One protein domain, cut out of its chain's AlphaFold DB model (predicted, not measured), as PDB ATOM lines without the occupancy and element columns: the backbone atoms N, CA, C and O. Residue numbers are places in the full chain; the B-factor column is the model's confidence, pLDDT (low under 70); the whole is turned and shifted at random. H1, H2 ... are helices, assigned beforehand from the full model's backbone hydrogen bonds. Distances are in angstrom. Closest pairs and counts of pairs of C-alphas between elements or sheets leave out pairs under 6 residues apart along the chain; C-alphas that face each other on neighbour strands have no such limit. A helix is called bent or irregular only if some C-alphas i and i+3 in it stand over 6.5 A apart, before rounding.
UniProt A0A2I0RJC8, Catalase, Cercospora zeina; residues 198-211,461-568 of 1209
ATOM      1  N   ALA A 198      52.725 -25.156 318.634       91.62
ATOM      2  CA  ALA A 198      53.408 -23.891 318.352       91.62
ATOM      3  C   ALA A 198      54.837 -24.087 317.801       91.62
ATOM      4  O   ALA A 198      55.410 -23.122 317.299       91.62
ATOM      5  N   ASP A 199      55.370 -25.313 317.840       94.56
ATOM      6  CA  ASP A 199      56.692 -25.697 317.326       94.56
ATOM      7  C   ASP A 199      56.573 -26.649 316.116       94.56
ATOM      8  O   ASP A 199      57.176 -26.388 315.078       94.56
ATOM      9  N   ASP A 200      55.739 -27.699 316.211       96.81
ATOM     10  CA  ASP A 200      55.364 -28.596 315.099       96.81
ATOM     11  C   ASP A 200      53.836 -28.766 315.057       96.81
ATOM     12  O   ASP A 200      53.233 -29.445 315.890       96.81
ATOM     13  N   SER A 201      53.183 -28.144 314.072       97.69
ATOM     14  CA  SER A 201      51.722 -28.175 313.918       97.69
ATOM     15  C   SER A 201      51.210 -29.350 313.072       97.69
ATOM     16  O   SER A 201      50.011 -29.421 312.783       97.69
ATOM     17  N   THR A 202      52.076 -30.296 312.692       97.44
ATOM     18  CA  THR A 202      51.739 -31.413 311.794       97.44
ATOM     19  C   THR A 202      50.601 -32.279 312.345       97.44
ATOM     20  O   THR A 202      49.636 -32.527 311.626       97.44
ATOM     21  N   MET A 203      50.650 -32.687 313.622       96.81
ATOM     22  CA  MET A 203      49.575 -33.481 314.249       96.81
ATOM     23  C   MET A 203      48.238 -32.732 314.312       96.81
ATOM     24  O   MET A 203      47.181 -33.321 314.083       96.81
ATOM     25  N   PHE A 204      48.287 -31.434 314.628       97.50
ATOM     26  CA  PHE A 204      47.112 -30.569 314.719       97.50
ATOM     27  C   PHE A 204      46.402 -30.487 313.362       97.50
ATOM     28  O   PHE A 204      45.203 -30.755 313.270       97.50
ATOM     29  N   TRP A 205      47.147 -30.178 312.297       98.06
ATOM     30  CA  TRP A 205      46.565 -30.031 310.967       98.06
ATOM     31  C   TRP A 205      46.212 -31.365 310.299       98.06
ATOM     32  O   TRP A 205      45.229 -31.379 309.561       98.06
ATOM     33  N   ASP A 206      46.925 -32.474 310.561       97.50
ATOM     34  CA  ASP A 206      46.546 -33.785 310.003       97.50
ATOM     35  C   ASP A 206      45.117 -34.124 310.422       97.50
ATOM     36  O   ASP A 206      44.236 -34.239 309.572       97.50
ATOM     37  N   TYR A 207      44.860 -34.156 311.735       97.69
ATOM     38  CA  TYR A 207      43.555 -34.512 312.289       97.69
ATOM     39  C   TYR A 207      42.420 -33.650 311.719       97.69
ATOM     40  O   TYR A 207      41.379 -34.193 311.340       97.69
ATOM     41  N   LEU A 208      42.607 -32.330 311.614       97.31
ATOM     42  CA  LEU A 208      41.595 -31.432 311.043       97.31
ATOM     43  C   LEU A 208      41.380 -31.706 309.542       97.31
ATOM     44  O   LEU A 208      40.237 -31.783 309.091       97.31
ATOM     45  N   SER A 209      42.450 -32.011 308.799       97.12
ATOM     46  CA  SER A 209      42.389 -32.422 307.388       97.12
ATOM     47  C   SER A 209      41.764 -33.813 307.147       97.12
ATOM     48  O   SER A 209      41.533 -34.205 305.995       97.12
ATOM     49  N   GLN A 210      41.480 -34.562 308.223       96.25
ATOM     50  CA  GLN A 210      40.729 -35.825 308.222       96.25
ATOM     51  C   GLN A 210      39.299 -35.707 308.782       96.25
ATOM     52  O   GLN A 210      38.549 -36.678 308.671       96.25
ATOM     53  N   ASN A 211      38.923 -34.572 309.388       96.81
ATOM     54  CA  ASN A 211      37.635 -34.369 310.070       96.81
ATOM     55  C   ASN A 211      37.037 -32.986 309.716       96.81
ATOM     56  O   ASN A 211      37.092 -32.057 310.534       96.81
ATOM     57  N   ILE A 461      30.207 -36.157 306.109       93.88
ATOM     58  CA  ILE A 461      30.441 -34.764 305.705       93.88
ATOM     59  C   ILE A 461      29.534 -34.411 304.529       93.88
ATOM     60  O   ILE A 461      29.527 -35.121 303.521       93.88
ATOM     61  N   ARG A 462      28.785 -33.313 304.649       92.56
ATOM     62  CA  ARG A 462      27.699 -32.940 303.728       92.56
ATOM     63  C   ARG A 462      27.743 -31.436 303.400       92.56
ATOM     64  O   ARG A 462      28.392 -30.691 304.135       92.56
ATOM     65  N   PRO A 463      27.066 -30.957 302.337       93.75
ATOM     66  CA  PRO A 463      27.082 -29.541 301.955       93.75
ATOM     67  C   PRO A 463      26.675 -28.582 303.084       93.75
ATOM     68  O   PRO A 463      27.273 -27.517 303.236       93.75
ATOM     69  N   GLU A 464      25.689 -28.967 303.900       92.88
ATOM     70  CA  GLU A 464      25.158 -28.146 304.991       92.88
ATOM     71  C   GLU A 464      26.181 -27.830 306.093       92.88
ATOM     72  O   GLU A 464      26.114 -26.750 306.685       92.88
ATOM     73  N   ASP A 465      27.185 -28.692 306.290       94.88
ATOM     74  CA  ASP A 465      28.244 -28.504 307.294       94.88
ATOM     75  C   ASP A 465      29.069 -27.222 307.029       94.88
ATOM     76  O   ASP A 465      29.673 -26.651 307.941       94.88
ATOM     77  N   PHE A 466      29.063 -26.728 305.784       97.44
ATOM     78  CA  PHE A 466      29.781 -25.527 305.353       97.44
ATOM     79  C   PHE A 466      28.932 -24.245 305.409       97.44
ATOM     80  O   PHE A 466      29.491 -23.154 305.286       97.44
ATOM     81  N   ASN A 467      27.618 -24.327 305.663       95.88
ATOM     82  CA  ASN A 467      26.714 -23.167 305.656       95.88
ATOM     83  C   ASN A 467      27.062 -22.127 306.737       95.88
ATOM     84  O   ASN A 467      27.190 -20.937 306.442       95.88
ATOM     85  N   ALA A 468      27.242 -22.557 307.989       95.19
ATOM     86  CA  ALA A 468      27.609 -21.657 309.086       95.19
ATOM     87  C   ALA A 468      29.063 -21.122 308.981       95.19
ATOM     88  O   ALA A 468      29.242 -19.909 309.122       95.19
ATOM     89  N   PRO A 469      30.083 -21.945 308.642       97.94
ATOM     90  CA  PRO A 469      31.411 -21.469 308.233       97.94
ATOM     91  C   PRO A 469      31.380 -20.386 307.145       97.94
ATOM     92  O   PRO A 469      32.036 -19.350 307.269       97.94
ATOM     93  N   ARG A 470      30.586 -20.599 306.090       98.06
ATOM     94  CA  ARG A 470      30.441 -19.663 304.972       98.06
ATOM     95  C   ARG A 470      29.808 -18.355 305.430       98.06
ATOM     96  O   ARG A 470      30.345 -17.287 305.153       98.06
ATOM     97  N   ALA A 471      28.734 -18.431 306.216       96.75
ATOM     98  CA  ALA A 471      28.103 -17.254 306.802       96.75
ATOM     99  C   ALA A 471      29.066 -16.455 307.706       96.75
ATOM    100  O   ALA A 471      29.031 -15.225 307.681       96.75
ATOM    101  N   LEU A 472      29.952 -17.132 308.449       97.19
ATOM    102  CA  LEU A 472      30.999 -16.505 309.262       97.19
ATOM    103  C   LEU A 472      32.026 -15.747 308.394       97.19
ATOM    104  O   LEU A 472      32.338 -14.598 308.705       97.19
ATOM    105  N   TRP A 473      32.503 -16.339 307.291       98.38
ATOM    106  CA  TRP A 473      33.433 -15.673 306.362       98.38
ATOM    107  C   TRP A 473      32.792 -14.499 305.613       98.38
ATOM    108  O   TRP A 473      33.376 -13.421 305.523       98.38
ATOM    109  N   GLU A 474      31.601 -14.714 305.054       97.44
ATOM    110  CA  GLU A 474      30.983 -13.795 304.094       97.44
ATOM    111  C   GLU A 474      30.205 -12.654 304.774       97.44
ATOM    112  O   GLU A 474      30.166 -11.552 304.233       97.44
ATOM    113  N   ASN A 475      29.616 -12.886 305.959       96.25
ATOM    114  CA  ASN A 475      28.673 -11.948 306.597       96.25
ATOM    115  C   ASN A 475      29.074 -11.477 308.009       96.25
ATOM    116  O   ASN A 475      28.362 -10.650 308.581       96.25
ATOM    117  N   VAL A 476      30.149 -12.009 308.606       95.44
ATOM    118  CA  VAL A 476      30.543 -11.691 309.998       95.44
ATOM    119  C   VAL A 476      31.987 -11.202 310.111       95.44
ATOM    120  O   VAL A 476      32.248 -10.307 310.912       95.44
ATOM    121  N   PHE A 477      32.926 -11.752 309.338       97.88
ATOM    122  CA  PHE A 477      34.286 -11.215 309.268       97.88
ATOM    123  C   PHE A 477      34.345 -10.000 308.328       97.88
ATOM    124  O   PHE A 477      34.048 -10.100 307.134       97.88
ATOM    125  N   ASP A 478      34.786  -8.858 308.855       97.44
ATOM    126  CA  ASP A 478      35.292  -7.749 308.042       97.44
ATOM    127  C   ASP A 478      36.639  -8.113 307.383       97.44
ATOM    128  O   ASP A 478      37.236  -9.155 307.666       97.44
ATOM    129  N   ASP A 479      37.121  -7.287 306.454       97.69
ATOM    130  CA  ASP A 479      38.329  -7.615 305.687       97.69
ATOM    131  C   ASP A 479      39.621  -7.589 306.527       97.69
ATOM    132  O   ASP A 479      40.580  -8.291 306.183       97.69
ATOM    133  N   ASP A 480      39.636  -6.889 307.666       97.50
ATOM    134  CA  ASP A 480      40.747  -6.936 308.620       97.50
ATOM    135  C   ASP A 480      40.725  -8.256 309.413       97.50
ATOM    136  O   ASP A 480      41.768  -8.888 309.590       97.50
ATOM    137  N   ALA A 481      39.547  -8.729 309.833       97.75
ATOM    138  CA  ALA A 481      39.351 -10.034 310.465       97.75
ATOM    139  C   ALA A 481      39.674 -11.188 309.503       97.75
ATOM    140  O   ALA A 481      40.366 -12.128 309.895       97.75
ATOM    141  N   LYS A 482      39.274 -11.096 308.225       98.50
ATOM    142  CA  LYS A 482      39.696 -12.038 307.166       98.50
ATOM    143  C   LYS A 482      41.213 -12.050 306.983       98.50
ATOM    144  O   LYS A 482      41.795 -13.112 306.770       98.50
ATOM    145  N   SER A 483      41.859 -10.888 307.068       98.31
ATOM    146  CA  SER A 483      43.316 -10.770 306.934       98.31
ATOM    147  C   SER A 483      44.042 -11.387 308.133       98.31
ATOM    148  O   SER A 483      44.893 -12.254 307.933       98.31
ATOM    149  N   ARG A 484      43.630 -11.053 309.368       98.12
ATOM    150  CA  ARG A 484      44.121 -11.699 310.601       98.12
ATOM    151  C   ARG A 484      43.889 -13.208 310.583       98.12
ATOM    152  O   ARG A 484      44.764 -13.960 310.993       98.12
ATOM    153  N   PHE A 485      42.740 -13.669 310.089       98.62
ATOM    154  CA  PHE A 485      42.429 -15.092 309.971       98.62
ATOM    155  C   PHE A 485      43.434 -15.829 309.080       98.62
ATOM    156  O   PHE A 485      44.002 -16.843 309.486       98.62
ATOM    157  N   VAL A 486      43.677 -15.300 307.877       98.75
ATOM    158  CA  VAL A 486      44.631 -15.876 306.922       98.75
ATOM    159  C   VAL A 486      46.050 -15.860 307.496       98.75
ATOM    160  O   VAL A 486      46.753 -16.861 307.368       98.75
ATOM    161  N   GLU A 487      46.459 -14.781 308.171       98.38
ATOM    162  CA  GLU A 487      47.749 -14.689 308.871       98.38
ATOM    163  C   GLU A 487      47.886 -15.742 309.986       98.38
ATOM    164  O   GLU A 487      48.859 -16.493 309.994       98.38
ATOM    165  N   ASN A 488      46.888 -15.879 310.870       98.31
ATOM    166  CA  ASN A 488      46.886 -16.876 311.948       98.31
ATOM    167  C   ASN A 488      46.981 -18.314 311.407       98.31
ATOM    168  O   ASN A 488      47.792 -19.100 311.896       98.31
ATOM    169  N   VAL A 489      46.177 -18.660 310.393       98.62
ATOM    170  CA  VAL A 489      46.169 -20.008 309.796       98.62
ATOM    171  C   VAL A 489      47.475 -20.291 309.056       98.62
ATOM    172  O   VAL A 489      48.089 -21.326 309.293       98.62
ATOM    173  N   SER A 490      47.923 -19.389 308.178       98.44
ATOM    174  CA  SER A 490      49.148 -19.602 307.386       98.44
ATOM    175  C   SER A 490      50.412 -19.601 308.245       98.44
ATOM    176  O   SER A 490      51.272 -20.459 308.054       98.44
ATOM    177  N   GLY A 491      50.490 -18.724 309.250       97.56
ATOM    178  CA  GLY A 491      51.566 -18.721 310.238       97.56
ATOM    179  C   GLY A 491      51.615 -20.021 311.040       97.56
ATOM    180  O   GLY A 491      52.682 -20.616 311.181       97.56
ATOM    181  N   HIS A 492      50.463 -20.530 311.491       97.62
ATOM    182  CA  HIS A 492      50.393 -21.817 312.191       97.62
ATOM    183  C   HIS A 492      50.669 -23.017 311.268       97.62
ATOM    184  O   HIS A 492      51.275 -23.996 311.704       97.62
ATOM    185  N   MET A 493      50.299 -22.950 309.986       98.19
ATOM    186  CA  MET A 493      50.663 -23.947 308.965       98.19
ATOM    187  C   MET A 493      52.150 -23.920 308.587       98.19
ATOM    188  O   MET A 493      52.654 -24.935 308.115       98.19
ATOM    189  N   GLY A 494      52.874 -22.821 308.832       97.62
ATOM    190  CA  GLY A 494      54.326 -22.740 308.621       97.62
ATOM    191  C   GLY A 494      55.126 -23.767 309.436       97.62
ATOM    192  O   GLY A 494      56.208 -24.177 309.020       97.62
ATOM    193  N   ASN A 495      54.550 -24.243 310.544       97.19
ATOM    194  CA  ASN A 495      55.112 -25.292 311.397       97.19
ATOM    195  C   ASN A 495      54.653 -26.713 311.004       97.19
ATOM    196  O   ASN A 495      54.949 -27.662 311.722       97.19
ATOM    197  N   CYS A 496      53.913 -26.890 309.902       97.75
ATOM    198  CA  CYS A 496      53.468 -28.203 309.436       97.75
ATOM    199  C   CYS A 496      54.471 -28.770 308.426       97.75
ATOM    200  O   CYS A 496      54.648 -28.250 307.324       97.75
ATOM    201  N   HIS A 497      55.117 -29.882 308.768       94.88
ATOM    202  CA  HIS A 497      56.210 -30.458 307.985       94.88
ATOM    203  C   HIS A 497      55.746 -31.356 306.817       94.88
ATOM    204  O   HIS A 497      56.551 -32.119 306.269       94.88
ATOM    205  N   LYS A 498      54.456 -31.313 306.440       97.88
ATOM    206  CA  LYS A 498      53.854 -32.129 305.367       97.88
ATOM    207  C   LYS A 498      52.925 -31.286 304.485       97.88
ATOM    208  O   LYS A 498      51.782 -31.013 304.839       97.88
ATOM    209  N   GLU A 499      53.393 -30.960 303.282       97.81
ATOM    210  CA  GLU A 499      52.637 -30.194 302.278       97.81
ATOM    211  C   GLU A 499      51.256 -30.808 301.959       97.81
ATOM    212  O   GLU A 499      50.282 -30.086 301.777       97.81
ATOM    213  N   GLU A 500      51.147 -32.141 301.955       97.94
ATOM    214  CA  GLU A 500      49.894 -32.876 301.714       97.94
ATOM    215  C   GLU A 500      48.771 -32.501 302.696       97.94
ATOM    216  O   GLU A 500      47.629 -32.286 302.289       97.94
ATOM    217  N   ILE A 501      49.091 -32.348 303.982       98.31
ATOM    218  CA  ILE A 501      48.115 -31.956 305.007       98.31
ATOM    219  C   ILE A 501      47.576 -30.551 304.710       98.31
ATOM    220  O   ILE A 501      46.366 -30.319 304.744       98.31
ATOM    221  N   ILE A 502      48.470 -29.625 304.345       98.62
ATOM    222  CA  ILE A 502      48.111 -28.251 303.970       98.62
ATOM    223  C   ILE A 502      47.186 -28.269 302.742       98.62
ATOM    224  O   ILE A 502      46.155 -27.596 302.741       98.62
ATOM    225  N   LYS A 503      47.472 -29.103 301.730       98.62
ATOM    226  CA  LYS A 503      46.625 -29.237 300.528       98.62
ATOM    227  C   LYS A 503      45.208 -29.707 300.831       98.62
ATOM    228  O   LYS A 503      44.256 -29.177 300.252       98.62
ATOM    229  N   ARG A 504      45.072 -30.694 301.721       98.31
ATOM    230  CA  ARG A 504      43.781 -31.229 302.180       98.31
ATOM    231  C   ARG A 504      43.010 -30.191 302.996       98.31
ATOM    232  O   ARG A 504      41.829 -29.977 302.744       98.31
ATOM    233  N   GLN A 505      43.676 -29.486 303.910       98.56
ATOM    234  CA  GLN A 505      43.031 -28.465 304.738       98.56
ATOM    235  C   GLN A 505      42.589 -27.232 303.927       98.56
ATOM    236  O   GLN A 505      41.496 -26.711 304.156       98.56
ATOM    237  N   ILE A 506      43.376 -26.793 302.937       98.75
ATOM    238  CA  ILE A 506      42.965 -25.735 301.994       98.75
ATOM    239  C   ILE A 506      41.737 -26.173 301.181       98.75
ATOM    240  O   ILE A 506      40.850 -25.357 300.941       98.75
ATOM    241  N   ALA A 507      41.629 -27.452 300.811       98.44
ATOM    242  CA  ALA A 507      40.451 -27.976 300.116       98.44
ATOM    243  C   ALA A 507      39.178 -27.909 300.979       98.44
ATOM    244  O   ALA A 507      38.130 -27.522 300.473       98.44
ATOM    245  N   ILE A 508      39.277 -28.200 302.282       98.56
ATOM    246  CA  ILE A 508      38.171 -28.027 303.244       98.56
ATOM    247  C   ILE A 508      37.770 -26.546 303.348       98.56
ATOM    248  O   ILE A 508      36.585 -26.219 303.332       98.56
ATOM    249  N   PHE A 509      38.740 -25.627 303.389       98.69
ATOM    250  CA  PHE A 509      38.458 -24.187 303.379       98.69
ATOM    251  C   PHE A 509      37.883 -23.679 302.041       98.69
ATOM    252  O   PHE A 509      37.183 -22.666 302.037       98.69
ATOM    253  N   ARG A 510      38.102 -24.379 300.920       98.44
ATOM    254  CA  ARG A 510      37.508 -24.047 299.612       98.44
ATOM    255  C   ARG A 510      35.999 -24.301 299.571       98.44
ATOM    256  O   ARG A 510      35.268 -23.490 299.010       98.44
ATOM    257  N   GLU A 511      35.525 -25.353 300.242       98.38
ATOM    258  CA  GLU A 511      34.085 -25.614 300.424       98.38
ATOM    259  C   GLU A 511      33.400 -24.523 301.276       98.38
ATOM    260  O   GLU A 511      32.203 -24.265 301.124       98.38
ATOM    261  N   VAL A 512      34.167 -23.816 302.122       98.50
ATOM    262  CA  VAL A 512      33.715 -22.600 302.819       98.50
ATOM    263  C   VAL A 512      33.705 -21.394 301.879       98.50
ATOM    264  O   VAL A 512      32.674 -20.738 301.757       98.50
ATOM    265  N   SER A 513      34.825 -21.068 301.221       98.50
ATOM    266  CA  SER A 513      34.883 -19.990 300.225       98.50
ATOM    267  C   SER A 513      36.121 -20.069 299.322       98.50
ATOM    268  O   SER A 513      37.243 -20.279 299.783       98.50
ATOM    269  N   GLU A 514      35.928 -19.794 298.030       98.25
ATOM    270  CA  GLU A 514      37.000 -19.703 297.027       98.25
ATOM    271  C   GLU A 514      37.974 -18.542 297.316       98.25
ATOM    272  O   GLU A 514      39.177 -18.666 297.080       98.25
ATOM    273  N   ASP A 515      37.475 -17.436 297.885       98.44
ATOM    274  CA  ASP A 515      38.285 -16.294 298.336       98.44
ATOM    275  C   ASP A 515      39.194 -16.683 299.515       98.44
ATOM    276  O   ASP A 515      40.394 -16.402 299.492       98.44
ATOM    277  N   LEU A 516      38.654 -17.404 300.505       98.62
ATOM    278  CA  LEU A 516      39.429 -17.913 301.640       98.62
ATOM    279  C   LEU A 516      40.533 -18.874 301.170       98.62
ATOM    280  O   LEU A 516      41.698 -18.695 301.536       98.62
ATOM    281  N   ALA A 517      40.193 -19.859 300.333       98.62
ATOM    282  CA  ALA A 517      41.176 -20.790 299.782       98.62
ATOM    283  C   ALA A 517      42.261 -20.055 298.981       98.62
ATOM    284  O   ALA A 517      43.443 -20.235 299.262       98.62
ATOM    285  N   SER A 518      41.882 -19.155 298.067       98.56
ATOM    286  CA  SER A 518      42.828 -18.371 297.256       98.56
ATOM    287  C   SER A 518      43.796 -17.535 298.105       98.56
ATOM    288  O   SER A 518      44.982 -17.421 297.775       98.56
ATOM    289  N   ARG A 519      43.325 -16.960 299.221       98.62
ATOM    290  CA  ARG A 519      44.180 -16.225 300.169       98.62
ATOM    291  C   ARG A 519      45.152 -17.153 300.901       98.62
ATOM    292  O   ARG A 519      46.320 -16.793 301.034       98.62
ATOM    293  N   LEU A 520      44.709 -18.336 301.327       98.69
ATOM    294  CA  LEU A 520      45.564 -19.330 301.988       98.69
ATOM    295  C   LEU A 520      46.607 -19.938 301.038       98.69
ATOM    296  O   LEU A 520      47.764 -20.077 301.431       98.69
ATOM    297  N   GLU A 521      46.252 -20.228 299.784       98.69
ATOM    298  CA  GLU A 521      47.205 -20.688 298.759       98.69
ATOM    299  C   GLU A 521      48.288 -19.633 298.495       98.69
ATOM    300  O   GLU A 521      49.475 -19.950 298.435       98.69
ATOM    301  N   LYS A 522      47.897 -18.353 298.417       98.50
ATOM    302  CA  LYS A 522      48.833 -17.230 298.271       98.50
ATOM    303  C   LYS A 522      49.734 -17.038 299.499       98.50
ATOM    304  O   LYS A 522      50.896 -16.683 299.330       98.50
ATOM    305  N   ALA A 523      49.206 -17.225 300.710       98.25
ATOM    306  CA  ALA A 523      49.941 -17.004 301.958       98.25
ATOM    307  C   ALA A 523      50.898 -18.158 302.312       98.25
ATOM    308  O   ALA A 523      51.994 -17.914 302.803       98.25
ATOM    309  N   THR A 524      50.505 -19.405 302.037       97.81
ATOM    310  CA  THR A 524      51.330 -20.604 302.290       97.81
ATOM    311  C   THR A 524      52.267 -20.956 301.133       97.81
ATOM    312  O   THR A 524      53.236 -21.682 301.331       97.81
ATOM    313  N   GLY A 525      51.970 -20.494 299.912       97.81
ATOM    314  CA  GLY A 525      52.636 -20.942 298.684       97.81
ATOM    315  C   GLY A 525      52.217 -22.345 298.220       97.81
ATOM    316  O   GLY A 525      52.691 -22.807 297.181       97.81
ATOM    317  N   VAL A 526      51.326 -23.023 298.953       98.06
ATOM    318  CA  VAL A 526      50.870 -24.387 298.663       98.06
ATOM    319  C   VAL A 526      49.535 -24.334 297.931       98.06
ATOM    320  O   VAL A 526      48.541 -23.861 298.476       98.06
ATOM    321  N   LYS A 527      49.481 -24.874 296.708       97.94
ATOM    322  CA  LYS A 527      48.215 -25.053 295.984       97.94
ATOM    323  C   LYS A 527      47.473 -26.282 296.514       97.94
ATOM    324  O   LYS A 527      47.976 -27.399 296.380       97.94
ATOM    325  N   GLY A 528      46.289 -26.074 297.084       97.31
ATOM    326  CA  GLY A 528      45.421 -27.119 297.616       97.31
ATOM    327  C   GLY A 528      44.616 -27.856 296.549       97.31
ATOM    328  O   GLY A 528      44.693 -27.567 295.351       97.31
ATOM    329  N   TYR A 529      43.821 -28.835 296.986       98.00
ATOM    330  CA  TYR A 529      42.936 -29.555 296.069       98.00
ATOM    331  C   TYR A 529      41.750 -28.679 295.603       98.00
ATOM    332  O   TYR A 529      41.381 -27.717 296.285       98.00
ATOM    333  N   PRO A 530      41.110 -29.006 294.457       95.56
ATOM    334  CA  PRO A 530      39.960 -28.257 293.926       95.56
ATOM    335  C   PRO A 530      38.669 -28.326 294.766       95.56
ATOM    336  O   PRO A 530      37.658 -27.778 294.344       95.56
ATOM    337  N   GLY A 531      38.688 -29.030 295.897       96.00
ATOM    338  CA  GLY A 531      37.548 -29.335 296.764       96.00
ATOM    339  C   GLY A 531      37.724 -30.715 297.409       96.00
ATOM    340  O   GLY A 531      38.687 -31.429 297.105       96.00
ATOM    341  N   ILE A 532      36.803 -31.113 298.286       97.00
ATOM    342  CA  ILE A 532      36.860 -32.389 299.021       97.00
ATOM    343  C   ILE A 532      36.198 -33.560 298.283       97.00
ATOM    344  O   ILE A 532      36.379 -34.710 298.673       97.00
ATOM    345  N   ALA A 533      35.478 -33.302 297.187       95.75
ATOM    346  CA  ALA A 533      34.696 -34.297 296.436       95.75
ATOM    347  C   ALA A 533      35.504 -35.451 295.785       95.75
ATOM    348  O   ALA A 533      34.913 -36.364 295.203       95.75
ATOM    349  N   GLY A 534      36.840 -35.402 295.858       94.31
ATOM    350  CA  GLY A 534      37.762 -36.460 295.427       94.31
ATOM    351  C   GLY A 534      38.696 -36.978 296.530       94.31
ATOM    352  O   GLY A 534      39.634 -37.708 296.222       94.31
ATOM    353  N   LEU A 535      38.485 -36.589 297.793       94.88
ATOM    354  CA  LEU A 535      39.301 -37.009 298.935       94.88
ATOM    355  C   LEU A 535      38.624 -38.148 299.706       94.88
ATOM    356  O   LEU A 535      37.410 -38.143 299.881       94.88
ATOM    357  N   GLN A 536      39.417 -39.085 300.228       93.56
ATOM    358  CA  GLN A 536      38.966 -40.031 301.252       93.56
ATOM    359  C   GLN A 536      39.464 -39.569 302.625       93.56
ATOM    360  O   GLN A 536      40.632 -39.181 302.770       93.56
ATOM    361  N   PHE A 537      38.593 -39.619 303.630       94.12
ATOM    362  CA  PHE A 537      38.911 -39.255 305.010       94.12
ATOM    363  C   PHE A 537      39.147 -40.492 305.885       94.12
ATOM    364  O   PHE A 537      38.632 -41.581 305.622       94.12
ATOM    365  N   GLN A 538      39.944 -40.316 306.940       90.50
ATOM    366  CA  GLN A 538      40.154 -41.348 307.961       90.50
ATOM    367  C   GLN A 538      39.051 -41.326 309.034       90.50
ATOM    368  O   GLN A 538      38.681 -42.379 309.541       90.50
ATOM    369  N   GLY A 539      38.540 -40.139 309.390       83.75
ATOM    370  CA  GLY A 539      37.658 -39.956 310.549       83.75
ATOM    371  C   GLY A 539      36.156 -39.881 310.259       83.75
ATOM    372  O   GLY A 539      35.375 -40.054 311.188       83.75
ATOM    373  N   SER A 540      35.738 -39.630 309.016       90.56
ATOM    374  CA  SER A 540      34.331 -39.390 308.642       90.56
ATOM    375  C   SER A 540      34.023 -39.991 307.266       90.56
ATOM    376  O   SER A 540      34.921 -40.134 306.435       90.56
ATOM    377  N   HIS A 541      32.756 -40.301 306.987       92.25
ATOM    378  CA  HIS A 541      32.291 -40.555 305.618       92.25
ATOM    379  C   HIS A 541      32.289 -39.250 304.801       92.25
ATOM    380  O   HIS A 541      32.080 -38.170 305.354       92.25
ATOM    381  N   ASN A 542      32.504 -39.328 303.487       93.38
ATOM    382  CA  ASN A 542      32.503 -38.171 302.590       93.38
ATOM    383  C   ASN A 542      31.258 -38.177 301.686       93.38
ATOM    384  O   ASN A 542      31.306 -38.671 300.561       93.38
ATOM    385  N   GLY A 543      30.157 -37.584 302.153       91.44
ATOM    386  CA  GLY A 543      28.914 -37.441 301.383       91.44
ATOM    387  C   GLY A 543      29.019 -36.455 300.212       91.44
ATOM    388  O   GLY A 543      28.151 -36.426 299.342       91.44
ATOM    389  N   MET A 544      30.105 -35.676 300.144       92.62
ATOM    390  CA  MET A 544      30.443 -34.811 299.006       92.62
ATOM    391  C   MET A 544      31.201 -35.569 297.895       92.62
ATOM    392  O   MET A 544      31.461 -35.005 296.828       92.62
ATOM    393  N   ALA A 545      31.576 -36.837 298.113       91.75
ATOM    394  CA  ALA A 545      32.313 -37.643 297.144       91.75
ATOM    395  C   ALA A 545      31.474 -38.000 295.908       91.75
ATOM    396  O   ALA A 545      30.364 -38.521 296.007       91.75
ATOM    397  N   LYS A 546      32.051 -37.806 294.715       87.19
ATOM    398  CA  LYS A 546      31.434 -38.224 293.436       87.19
ATOM    399  C   LYS A 546      31.774 -39.661 293.027       87.19
ATOM    400  O   LYS A 546      31.188 -40.184 292.084       87.19
ATOM    401  N   ASP A 547      32.724 -40.283 293.719       86.81
ATOM    402  CA  ASP A 547      33.198 -41.647 293.494       86.81
ATOM    403  C   ASP A 547      32.984 -42.457 294.778       86.81
ATOM    404  O   ASP A 547      33.468 -42.083 295.849       86.81
ATOM    405  N   THR A 548      32.262 -43.576 294.682       82.12
ATOM    406  CA  THR A 548      31.936 -44.424 295.839       82.12
ATOM    407  C   THR A 548      33.178 -44.971 296.541       82.12
ATOM    408  O   THR A 548      33.122 -45.237 297.740       82.12
ATOM    409  N   ARG A 549      34.315 -45.072 295.837       83.12
ATOM    410  CA  ARG A 549      35.595 -45.563 296.374       83.12
ATOM    411  C   ARG A 549      36.238 -44.626 297.401       83.12
ATOM    412  O   ARG A 549      37.093 -45.082 298.152       83.12
ATOM    413  N   VAL A 550      35.845 -43.348 297.434       87.31
ATOM    414  CA  VAL A 550      36.329 -42.355 298.418       87.31
ATOM    415  C   VAL A 550      35.220 -41.812 299.331       87.31
ATOM    416  O   VAL A 550      35.499 -41.016 300.223       87.31
ATOM    417  N   ALA A 551      33.975 -42.264 299.138       87.31
ATOM    418  CA  ALA A 551      32.824 -41.883 299.956       87.31
ATOM    419  C   ALA A 551      32.834 -42.543 301.348       87.31
ATOM    420  O   ALA A 551      32.413 -41.935 302.335       87.31
ATOM    421  N   THR A 552      33.319 -43.783 301.466       88.56
ATOM    422  CA  THR A 552      33.476 -44.433 302.773       88.56
ATOM    423  C   THR A 552      34.761 -43.997 303.469       88.56
ATOM    424  O   THR A 552      35.784 -43.779 302.818       88.56
ATOM    425  N   ALA A 553      34.730 -43.894 304.803       87.75
ATOM    426  CA  ALA A 553      35.945 -43.713 305.589       87.75
ATOM    427  C   ALA A 553      36.921 -44.883 305.354       87.75
ATOM    428  O   ALA A 553      36.508 -46.002 305.030       87.75
ATOM    429  N   ASN A 554      38.223 -44.627 305.491       83.81
ATOM    430  CA  ASN A 554      39.258 -45.615 305.183       83.81
ATOM    431  C   ASN A 554      39.039 -46.962 305.912       83.81
ATOM    432  O   ASN A 554      38.676 -47.009 307.084       83.81
ATOM    433  N   GLY A 555      39.256 -48.073 305.203       80.62
ATOM    434  CA  GLY A 555      39.027 -49.433 305.704       80.62
ATOM    435  C   GLY A 555      37.559 -49.889 305.742       80.62
ATOM    436  O   GLY A 555      37.308 -51.088 305.873       80.62
ATOM    437  N   MET A 556      36.579 -48.993 305.575       80.38
ATOM    438  CA  MET A 556      35.154 -49.349 305.557       80.38
ATOM    439  C   MET A 556      34.702 -49.702 304.131       80.38
ATOM    440  O   MET A 556      34.488 -48.831 303.291       80.38
ATOM    441  N   GLY A 557      34.562 -51.000 303.848       68.75
ATOM    442  CA  GLY A 557      34.042 -51.503 302.568       68.75
ATOM    443  C   GLY A 557      32.515 -51.387 302.427       68.75
ATOM    444  O   GLY A 557      31.817 -51.035 303.373       68.75
ATOM    445  N   GLU A 558      31.982 -51.773 301.263       59.00
ATOM    446  CA  GLU A 558      30.566 -51.602 300.855       59.00
ATOM    447  C   GLU A 558      29.506 -52.196 301.806       59.00
ATOM    448  O   GLU A 558      28.333 -51.842 301.721       59.00
ATOM    449  N   LYS A 559      29.896 -53.094 302.719       59.44
ATOM    450  CA  LYS A 559      29.010 -53.652 303.758       59.44
ATOM    451  C   LYS A 559      28.795 -52.718 304.956       59.44
ATOM    452  O   LYS A 559      27.986 -53.038 305.823       59.44
ATOM    453  N   ALA A 560      29.518 -51.601 305.040       58.94
ATOM    454  CA  ALA A 560      29.284 -50.581 306.052       58.94
ATOM    455  C   ALA A 560      27.973 -49.831 305.768       58.94
ATOM    456  O   ALA A 560      27.775 -49.289 304.680       58.94
ATOM    457  N   ALA A 561      27.085 -49.774 306.760       54.84
ATOM    458  CA  ALA A 561      25.813 -49.071 306.657       54.84
ATOM    459  C   ALA A 561      26.014 -47.546 306.755       54.84
ATOM    460  O   ALA A 561      25.874 -46.961 307.826       54.84
ATOM    461  N   VAL A 562      26.343 -46.899 305.633       61.22
ATOM    462  CA  VAL A 562      26.367 -45.430 305.536       61.22
ATOM    463  C   VAL A 562      24.941 -44.896 305.706       61.22
ATOM    464  O   VAL A 562      24.031 -45.302 304.977       61.22
ATOM    465  N   SER A 563      24.745 -43.980 306.657       60.28
ATOM    466  CA  SER A 563      23.443 -43.386 306.992       60.28
ATOM    467  C   SER A 563      23.012 -42.340 305.957       60.28
ATOM    468  O   SER A 563      23.064 -41.134 306.196       60.28
ATOM    469  N   LYS A 564      22.597 -42.808 304.774       60.41
ATOM    470  CA  LYS A 564      22.204 -41.946 303.650       60.41
ATOM    471  C   LYS A 564      21.058 -41.004 304.036       60.41
ATOM    472  O   LYS A 564      19.915 -41.436 304.162       60.41
ATOM    473  N   GLY A 565      21.364 -39.710 304.132       65.38
ATOM    474  CA  GLY A 565      20.368 -38.641 304.246       65.38
ATOM    475  C   GLY A 565      19.912 -38.275 305.664       65.38
ATOM    476  O   GLY A 565      18.946 -37.529 305.780       65.38
ATOM    477  N   ASN A 566      20.579 -38.745 306.726       76.44
ATOM    478  CA  ASN A 566      20.428 -38.212 308.091       76.44
ATOM    479  C   ASN A 566      21.689 -38.489 308.936       76.44
ATOM    480  O   ASN A 566      22.200 -39.610 308.925       76.44
ATOM    481  N   ASN A 567      22.140 -37.510 309.730       80.69
ATOM    482  CA  ASN A 567      23.226 -37.652 310.710       80.69
ATOM    483  C   ASN A 567      22.722 -37.872 312.154       80.69
ATOM    484  O   ASN A 567      23.310 -37.355 313.101       80.69
ATOM    485  N   GLY A 568      21.620 -38.609 312.327       80.00
ATOM    486  CA  GLY A 568      21.011 -38.869 313.638       80.00
ATOM    487  C   GLY A 568      20.190 -37.704 314.206       80.00
ATOM    488  O   GLY A 568      19.924 -37.679 315.405       80.00
TER     489      GLY A 568
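AT A GLANCE: This is residues 198 to 211 and 461 to 568 of the 1209 residues of the protein "Catalase" of Cercospora zeina (UniProt A0A2I0RJC8). H4 lies in the middle of a small helical body, with H1 packed on it, H2 crossing near its last residues and H5 folding back along it as a hairpin, while H3 packs on H5. A long loop then leads to the short H6 and a looped tail, residues 552 to 568, at one end of the longest axis. The printed part has 122 residues with H1 to H6 in chain order and no named strand: all helix, compact, radius of gyration of the C-alphas 15.2 A, spans 47 by 33 by 23 A.

HOW THE PARTS SIT: H3, residues 479 to 493, touches H5, residues 514 to 524, at a steep tilt of 47 degrees; C-alphas 490 and 524 are closest, 5.6 A. H4, residues 499 to 512, the hub, touches H5 in a hairpin at a shallow tilt of 24 degrees, opposite ways; C-alphas 510 and 517 are closest, 4.9 A. H4 touches H1, residues 202 to 210; C-alphas 505 and 209 are closest, 4.8 A. With residues 511 to 512 alone, H4 touches H2, residues 463 to 475; C-alphas 512 and 470 are closest, 4.9 A. H6, residues 548 to 551, touches no helix. O i to N i+4 pairs are within hydrogen-bond range throughout H1, H3 and H5, in 6 of 9 in H2 and 9 of 10 in H4; H6 is too short.

IN THESE COORDINATES: H3 spans 20.7 A, H4 20.4 A and H2, irregular with C-alphas 465 and 468 7.1 A apart, 18.3 A. H1 begins at C-alpha 202 (51.739, -31.413, 311.794); H6 ends at C-alpha 551 (32.824, -41.883, 299.956).

THE WHOLE: C-alphas 480 and 559 are farthest apart, 48.4 A. Residues 212 to 460 are cut out, with 8.4 A between C-alphas 211 and 461. The link H5 to H6 is long. Residues 557 to 565 have pLDDT under 70.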